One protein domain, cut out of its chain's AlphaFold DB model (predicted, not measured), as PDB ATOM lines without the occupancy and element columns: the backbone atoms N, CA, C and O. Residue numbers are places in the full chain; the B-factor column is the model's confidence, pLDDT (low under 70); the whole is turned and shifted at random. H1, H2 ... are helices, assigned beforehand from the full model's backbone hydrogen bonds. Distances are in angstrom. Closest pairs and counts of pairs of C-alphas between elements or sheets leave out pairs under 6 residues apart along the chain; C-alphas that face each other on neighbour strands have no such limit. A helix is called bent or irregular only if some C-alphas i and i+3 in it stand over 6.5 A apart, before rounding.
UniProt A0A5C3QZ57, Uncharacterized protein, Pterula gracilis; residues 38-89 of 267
ATOM      1  N   ASP A  38     113.080 179.325 172.951       72.94
ATOM      2  CA  ASP A  38     111.637 179.543 173.049       72.94
ATOM      3  C   ASP A  38     110.966 179.181 171.714       72.94
ATOM      4  O   ASP A  38     111.132 179.853 170.690       72.94
ATOM      5  N   VAL A  39     110.242 178.062 171.721       64.81
ATOM      6  CA  VAL A  39     109.553 177.524 170.544       64.81
ATOM      7  C   VAL A  39     108.324 178.368 170.197       64.81
ATOM      8  O   VAL A  39     107.957 178.433 169.023       64.81
ATOM      9  N   ASP A  40     107.713 179.045 171.170       69.50
ATOM     10  CA  ASP A  40     106.517 179.857 170.955       69.50
ATOM     11  C   ASP A  40     106.875 181.184 170.275       69.50
ATOM     12  O   ASP A  40     106.252 181.526 169.267       69.50
ATOM     13  N   CYS A  41     107.971 181.844 170.677       70.25
ATOM     14  CA  CYS A  41     108.514 182.994 169.931       70.25
ATOM     15  C   CYS A  41     108.898 182.625 168.488       70.25
ATOM     16  O   CYS A  41     108.688 183.397 167.549       70.25
ATOM     17  N   LEU A  42     109.446 181.423 168.296       65.00
ATOM     18  CA  LEU A  42     109.767 180.896 166.971       65.00
ATOM     19  C   LEU A  42     108.499 180.683 166.132       65.00
ATOM     20  O   LEU A  42     108.482 181.011 164.947       65.00
ATOM     21  N   ARG A  43     107.417 180.181 166.734       62.00
ATOM     22  CA  ARG A  43     106.123 180.017 166.054       62.00
ATOM     23  C   ARG A  43     105.483 181.355 165.696       62.00
ATOM     24  O   ARG A  43     104.928 181.455 164.603       62.00
ATOM     25  N   GLU A  44     105.589 182.364 166.557       75.38
ATOM     26  CA  GLU A  44     105.090 183.717 166.281       75.38
ATOM     27  C   GLU A  44     105.836 184.381 165.120       75.38
ATOM     28  O   GLU A  44     105.202 184.969 164.243       75.38
ATOM     29  N   PHE A  45     107.162 184.215 165.048       71.00
ATOM     30  CA  PHE A  45     107.974 184.765 163.957       71.00
ATOM     31  C   PHE A  45     107.597 184.199 162.579       71.00
ATOM     32  O   PHE A  45     107.802 184.841 161.550       71.00
ATOM     33  N   PHE A  46     107.029 182.993 162.553       68.00
ATOM     34  CA  PHE A  46     106.661 182.295 161.327       68.00
ATOM     35  C   PHE A  46     105.140 182.237 161.069       68.00
ATOM     36  O   PHE A  46     104.689 181.482 160.199       68.00
ATOM     37  N   ALA A  47     104.324 183.032 161.770       74.88
ATOM     38  CA  ALA A  47     102.882 183.094 161.518       74.88
ATOM     39  C   ALA A  47     102.483 184.206 160.513       74.88
ATOM     40  O   ALA A  47     103.074 185.285 160.542       74.88
ATOM     41  N   PRO A  48     101.460 183.989 159.646       65.31
ATOM     42  CA  PRO A  48     100.603 182.812 159.526       65.31
ATOM     43  C   PRO A  48     100.936 182.033 158.245       65.31
ATOM     44  O   PRO A  48     100.215 182.106 157.249       65.31
ATOM     45  N   LEU A  49     102.032 181.271 158.236       65.88
ATOM     46  CA  LEU A  49     102.238 180.318 157.149       65.88
ATOM     47  C   LEU A  49     101.247 179.153 157.306       65.88
ATOM     48  O   LEU A  49     101.230 178.499 158.353       65.88
ATOM     49  N   PRO A  50     100.404 178.878 156.295       81.19
ATOM     50  CA  PRO A  50      99.454 177.780 156.364       81.19
ATOM     51  C   PRO A  50     100.189 176.440 156.502       81.19
ATOM     52  O   PRO A  50     101.305 176.263 156.016       81.19
ATOM     53  N   GLU A  51      99.559 175.467 157.159       74.00
ATOM     54  CA  GLU A  51     100.210 174.217 157.591       74.00
ATOM     55  C   GLU A  51     100.870 173.419 156.445       74.00
ATOM     56  O   GLU A  51     101.859 172.712 156.637       74.00
ATOM     57  N   HIS A  52     100.378 173.567 155.212       78.50
ATOM     58  CA  HIS A  52     100.991 172.956 154.032       78.50
ATOM     59  C   HIS A  52     102.340 173.596 153.651       78.50
ATOM     60  O   HIS A  52     103.245 172.880 153.215       78.50
ATOM     61  N   ALA A  53     102.504 174.907 153.857       76.06
ATOM     62  CA  ALA A  53     103.760 175.616 153.631       76.06
ATOM     63  C   ALA A  53     104.815 175.181 154.655       76.06
ATOM     64  O   ALA A  53     105.968 174.962 154.294       76.06
ATOM     65  N   TRP A  54     104.401 174.915 155.899       74.75
ATOM     66  CA  TRP A  54     105.265 174.307 156.913       74.75
ATOM     67  C   TRP A  54     105.761 172.925 156.516       74.75
ATOM     68  O   TRP A  54     106.945 172.640 156.652       74.75
ATOM     69  N   ARG A  55     104.894 172.061 155.979       76.62
ATOM     70  CA  ARG A  55     105.318 170.723 155.532       76.62
ATOM     71  C   ARG A  55     106.289 170.792 154.351       76.62
ATOM     72  O   ARG A  55     107.225 169.995 154.294       76.62
ATOM     73  N   GLN A  56     106.111 171.752 153.441       78.00
ATOM     74  CA  GLN A  56     107.057 171.987 152.345       78.00
ATOM     75  C   GLN A  56     108.388 172.568 152.838       78.00
ATOM     76  O   GLN A  56     109.442 172.095 152.415       78.00
ATOM     77  N   LEU A  57     108.345 173.528 153.766       74.00
ATOM     78  CA  LEU A  57     109.528 174.133 154.378       74.00
ATOM     79  C   LEU A  57     110.313 173.105 155.199       74.00
ATOM     80  O   LEU A  57     111.520 172.980 155.050       74.00
ATOM     81  N   LEU A  58     109.638 172.295 156.013       75.69
ATOM     82  CA  LEU A  58     110.278 171.206 156.750       75.69
ATOM     83  C   LEU A  58     110.886 170.180 155.789       75.69
ATOM     84  O   LEU A  58     111.984 169.693 156.038       75.69
ATOM     85  N   GLY A  59     110.231 169.894 154.661       76.50
ATOM     86  CA  GLY A  59     110.786 169.035 153.617       76.50
ATOM     87  C   GLY A  59     112.054 169.601 152.966       76.50
ATOM     88  O   GLY A  59     112.996 168.846 152.714       76.50
ATOM     89  N   SER A  60     112.102 170.913 152.715       77.31
ATOM     90  CA  SER A  60     113.243 171.576 152.067       77.31
ATOM     91  C   SER A  60     114.395 171.883 153.030       77.31
ATOM     92  O   SER A  60     115.557 171.800 152.629       77.31
ATOM     93  N   VAL A  61     114.095 172.172 154.298       77.81
ATOM     94  CA  VAL A  61     115.076 172.540 155.329       77.81
ATOM     95  C   VAL A  61     115.595 171.315 156.090       77.81
ATOM     96  O   VAL A  61     116.723 171.341 156.582       77.81
ATOM     97  N   ALA A  62     114.862 170.195 156.133       77.25
ATOM     98  CA  ALA A  62     115.317 168.971 156.808       77.25
ATOM     99  C   ALA A  62     116.708 168.469 156.358       77.25
ATOM    100  O   ALA A  62     117.490 168.062 157.223       77.25
ATOM    101  N   PRO A  63     117.078 168.490 155.059       78.38
ATOM    102  CA  PRO A  63     118.431 168.148 154.630       78.38
ATOM    103  C   PRO A  63     119.487 169.104 155.190       78.38
ATOM    104  O   PRO A  63     120.509 168.635 155.682       78.38
ATOM    105  N   MET A  64     119.226 170.416 155.177       76.12
ATOM    106  CA  MET A  64     120.124 171.422 155.756       76.12
ATOM    107  C   MET A  64     120.298 171.214 157.258       76.12
ATOM    108  O   MET A  64     121.429 171.184 157.737       76.12
ATOM    109  N   TYR A  65     119.198 171.005 157.984       76.88
ATOM    110  CA  TYR A  65     119.241 170.743 159.420       76.88
ATOM    111  C   TYR A  65     120.053 169.484 159.728       76.88
ATOM    112  O   TYR A  65     120.908 169.508 160.604       76.88
ATOM    113  N   ARG A  66     119.869 168.403 158.957       81.31
ATOM    114  CA  ARG A  66     120.697 167.193 159.084       81.31
ATOM    115  C   ARG A  66     122.170 167.455 158.801       81.31
ATOM    116  O   ARG A  66     123.010 166.897 159.495       81.31
ATOM    117  N   THR A  67     122.497 168.265 157.798       83.25
ATOM    118  CA  THR A  67     123.893 168.608 157.500       83.25
ATOM    119  C   THR A  67     124.523 169.383 158.648       83.25
ATOM    120  O   THR A  67     125.595 168.999 159.104       83.25
ATOM    121  N   VAL A  68     123.848 170.421 159.146       80.06
ATOM    122  CA  VAL A  68     124.330 171.209 160.288       80.06
ATOM    123  C   VAL A  68     124.454 170.326 161.525       80.06
ATOM    124  O   VAL A  68     125.503 170.319 162.156       80.06
ATOM    125  N   HIS A  69     123.436 169.518 161.821       84.50
ATOM    126  CA  HIS A  69     123.457 168.574 162.933       84.50
ATOM    127  C   HIS A  69     124.651 167.622 162.842       84.50
ATOM    128  O   HIS A  69     125.396 167.500 163.802       84.50
ATOM    129  N   ASN A  70     124.882 166.990 161.688       89.62
ATOM    130  CA  ASN A  70     126.006 166.069 161.516       89.62
ATOM    131  C   ASN A  70     127.360 166.762 161.713       89.62
ATOM    132  O   ASN A  70     128.225 166.191 162.363       89.62
ATOM    133  N   ILE A  71     127.535 167.982 161.192       87.50
ATOM    134  CA  ILE A  71     128.770 168.759 161.389       87.50
ATOM    135  C   ILE A  71     128.984 169.042 162.877       87.50
ATOM    136  O   ILE A  71     130.077 168.823 163.389       87.50
ATOM    137  N   LEU A  72     127.936 169.490 163.572       84.88
ATOM    138  CA  LEU A  72     128.005 169.766 165.003       84.88
ATOM    139  C   LEU A  72     128.339 168.502 165.795       84.88
ATOM    140  O   LEU A  72     129.239 168.546 166.624       84.88
ATOM    141  N   THR A  73     127.675 167.379 165.507       87.44
ATOM    142  CA  THR A  73     127.955 166.096 166.161       87.44
ATOM    143  C   THR A  73     129.402 165.654 165.923       87.44
ATOM    144  O   THR A  73     130.118 165.379 166.882       87.44
ATOM    145  N   GLU A  74     129.872 165.661 164.673       91.69
ATOM    146  CA  GLU A  74     131.251 165.280 164.338       91.69
ATOM    147  C   GLU A  74     132.286 166.176 165.032       91.69
ATOM    148  O   GLU A  74     133.299 165.688 165.536       91.69
ATOM    149  N   ASP A  75     132.050 167.486 165.081       89.56
ATOM    150  CA  ASP A  75     132.970 168.412 165.738       89.56
ATOM    151  C   ASP A  75     132.951 168.249 167.262       89.56
ATOM    152  O   ASP A  75     134.012 168.320 167.887       89.56
ATOM    153  N   THR A  76     131.791 167.973 167.868       88.88
ATOM    154  CA  THR A  76     131.716 167.658 169.304       88.88
ATOM    155  C   THR A  76     132.472 166.377 169.647       88.88
ATOM    156  O   THR A  76     133.235 166.372 170.614       88.88
ATOM    157  N   GLU A  77     132.356 165.331 168.825       90.69
ATOM    158  CA  GLU A  77     133.103 164.079 169.004       90.69
ATOM    159  C   GLU A  77     134.616 164.313 168.883       90.69
ATOM    160  O   GLU A  77     135.384 163.856 169.727       90.69
ATOM    161  N   ARG A  78     135.063 165.104 167.897       90.38
ATOM    162  CA  ARG A  78     136.488 165.457 167.744       90.38
ATOM    163  C   ARG A  78     137.040 166.237 168.931       90.38
ATOM    164  O   ARG A  78     138.192 166.027 169.308       90.38
ATOM    165  N   VAL A  79     136.257 167.159 169.491       92.56
ATOM    166  CA  VAL A  79     136.664 167.923 170.677       92.56
ATOM    167  C   VAL A  79     136.756 167.003 171.893       92.56
ATOM    168  O   VAL A  79     137.757 167.069 172.603       92.56
ATOM    169  N   ALA A  80     135.794 166.101 172.096       88.25
ATOM    170  CA  ALA A  80     135.845 165.109 173.172       88.25
ATOM    171  C   ALA A  80     137.070 164.178 173.049       88.25
ATOM    172  O   ALA A  80     137.805 163.959 174.015       88.25
ATOM    173  N   ASP A  81     137.363 163.702 171.837       93.88
ATOM    174  CA  ASP A  81     138.564 162.914 171.535       93.88
ATOM    175  C   ASP A  81     139.861 163.691 171.796       93.88
ATOM    176  O   ASP A  81     140.877 163.119 172.194       93.88
ATOM    177  N   PHE A  82     139.872 164.998 171.539       96.19
ATOM    178  CA  PHE A  82     141.035 165.837 171.796       96.19
ATOM    179  C   PHE A  82     141.246 166.075 173.295       96.19
ATOM    180  O   PHE A  82     142.367 165.937 173.781       96.19
ATOM    181  N   LEU A  83     140.175 166.380 174.031       92.38
ATOM    182  CA  LEU A  83     140.229 166.594 175.477       92.38
ATOM    183  C   LEU A  83     140.656 165.322 176.222       92.38
ATOM    184  O   LEU A  83     141.548 165.391 177.062       92.38
ATOM    185  N   SER A  84     140.132 164.153 175.843       90.06
ATOM    186  CA  SER A  84     140.554 162.872 176.435       90.06
ATOM    187  C   SER A  84     142.032 162.554 176.180       90.06
ATOM    188  O   SER A  84     142.719 162.017 177.048       90.06
ATOM    189  N   LYS A  85     142.572 162.926 175.011       92.38
ATOM    190  CA  LYS A  85     144.013 162.799 174.738       92.38
ATOM    191  C   LYS A  85     144.852 163.712 175.626       92.38
ATOM    192  O   LYS A  85     145.925 163.292 176.050       92.38
ATOM    193  N   LEU A  86     144.384 164.929 175.903       91.69
ATOM    194  CA  LEU A  86     145.078 165.854 176.801       91.69
ATOM    195  C   LEU A  86     145.067 165.365 178.255       91.69
ATOM    196  O   LEU A  86     146.088 165.473 178.930       91.69
ATOM    197  N   GLU A  87     143.959 164.784 178.714       91.75
ATOM    198  CA  GLU A  87     143.837 164.225 180.066       91.75
ATOM    199  C   GLU A  87     144.826 163.067 180.296       91.75
ATOM    200  O   GLU A  87     145.541 163.043 181.296       91.75
ATOM    201  N   ILE A  88     144.962 162.163 179.317       89.00
ATOM    202  CA  ILE A  88     145.909 161.035 179.386       89.00
ATOM    203  C   ILE A  88     147.375 161.507 179.410       89.00
ATOM    204  O   ILE A  88     148.226 160.856 180.023       89.00
ATOM    205  N   GLU A  89     147.694 162.608 178.724       88.69
ATOM    206  CA  GLU A  89     149.059 163.145 178.683       88.69
ATOM    207  C   GLU A  89     149.424 163.878 179.987       88.69
ATOM    208  O   GLU A  89     150.567 163.789 180.443       88.69
TER     209      GLU A  89
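What this domain is: This is residues 38 to 89 of the 267 residues of an uncharacterized protein of Pterula gracilis (UniProt A0A5C3QZ57). The model is an open hook: a short helix, H1, and the link after it make the tip, and one long bent helix, H2, makes the curve with H2a and the long shank with H2b. No helix or arm touches another. The printed part has 52 residues with two named helices, H1 then H2, and is all helix; it is extended, a rod of 56 by 22 by 9 A, with a radius of gyration of the C-alphas of 18.0 A.

Where its parts are: H1, residues 39 to 45, begins at C-alpha 39 (109.553, 177.524, 170.544) and is 9.9 A long. H2, residues 51 to 89, was assigned as one helix by its hydrogen bonds but is bent: C-alphas 60 and 63 are 6.7 A apart. Arm H2a, residues 51 to 60, is 14.4 A long; arm H2b, residues 63 to 89, is 39.3 A long and ends at C-alpha 89 (149.059, 163.145, 178.683).

How they stand to each other: H2a and H2b stand at a steep tilt of 51 degrees. H1 is apart from both arms. In H1, H2a and H2b every O i to N i+4 pair is within hydrogen-bond range.

The domain as a whole: The C-alphas of Pro 50 and Glu 89, the two farthest apart, are 56.3 A apart. The printed part has no cut, and the link from H1 to H2 is tight. Confidence is under 70 at residues 39 to 40, 42 to 43, 46 and 48 to 49.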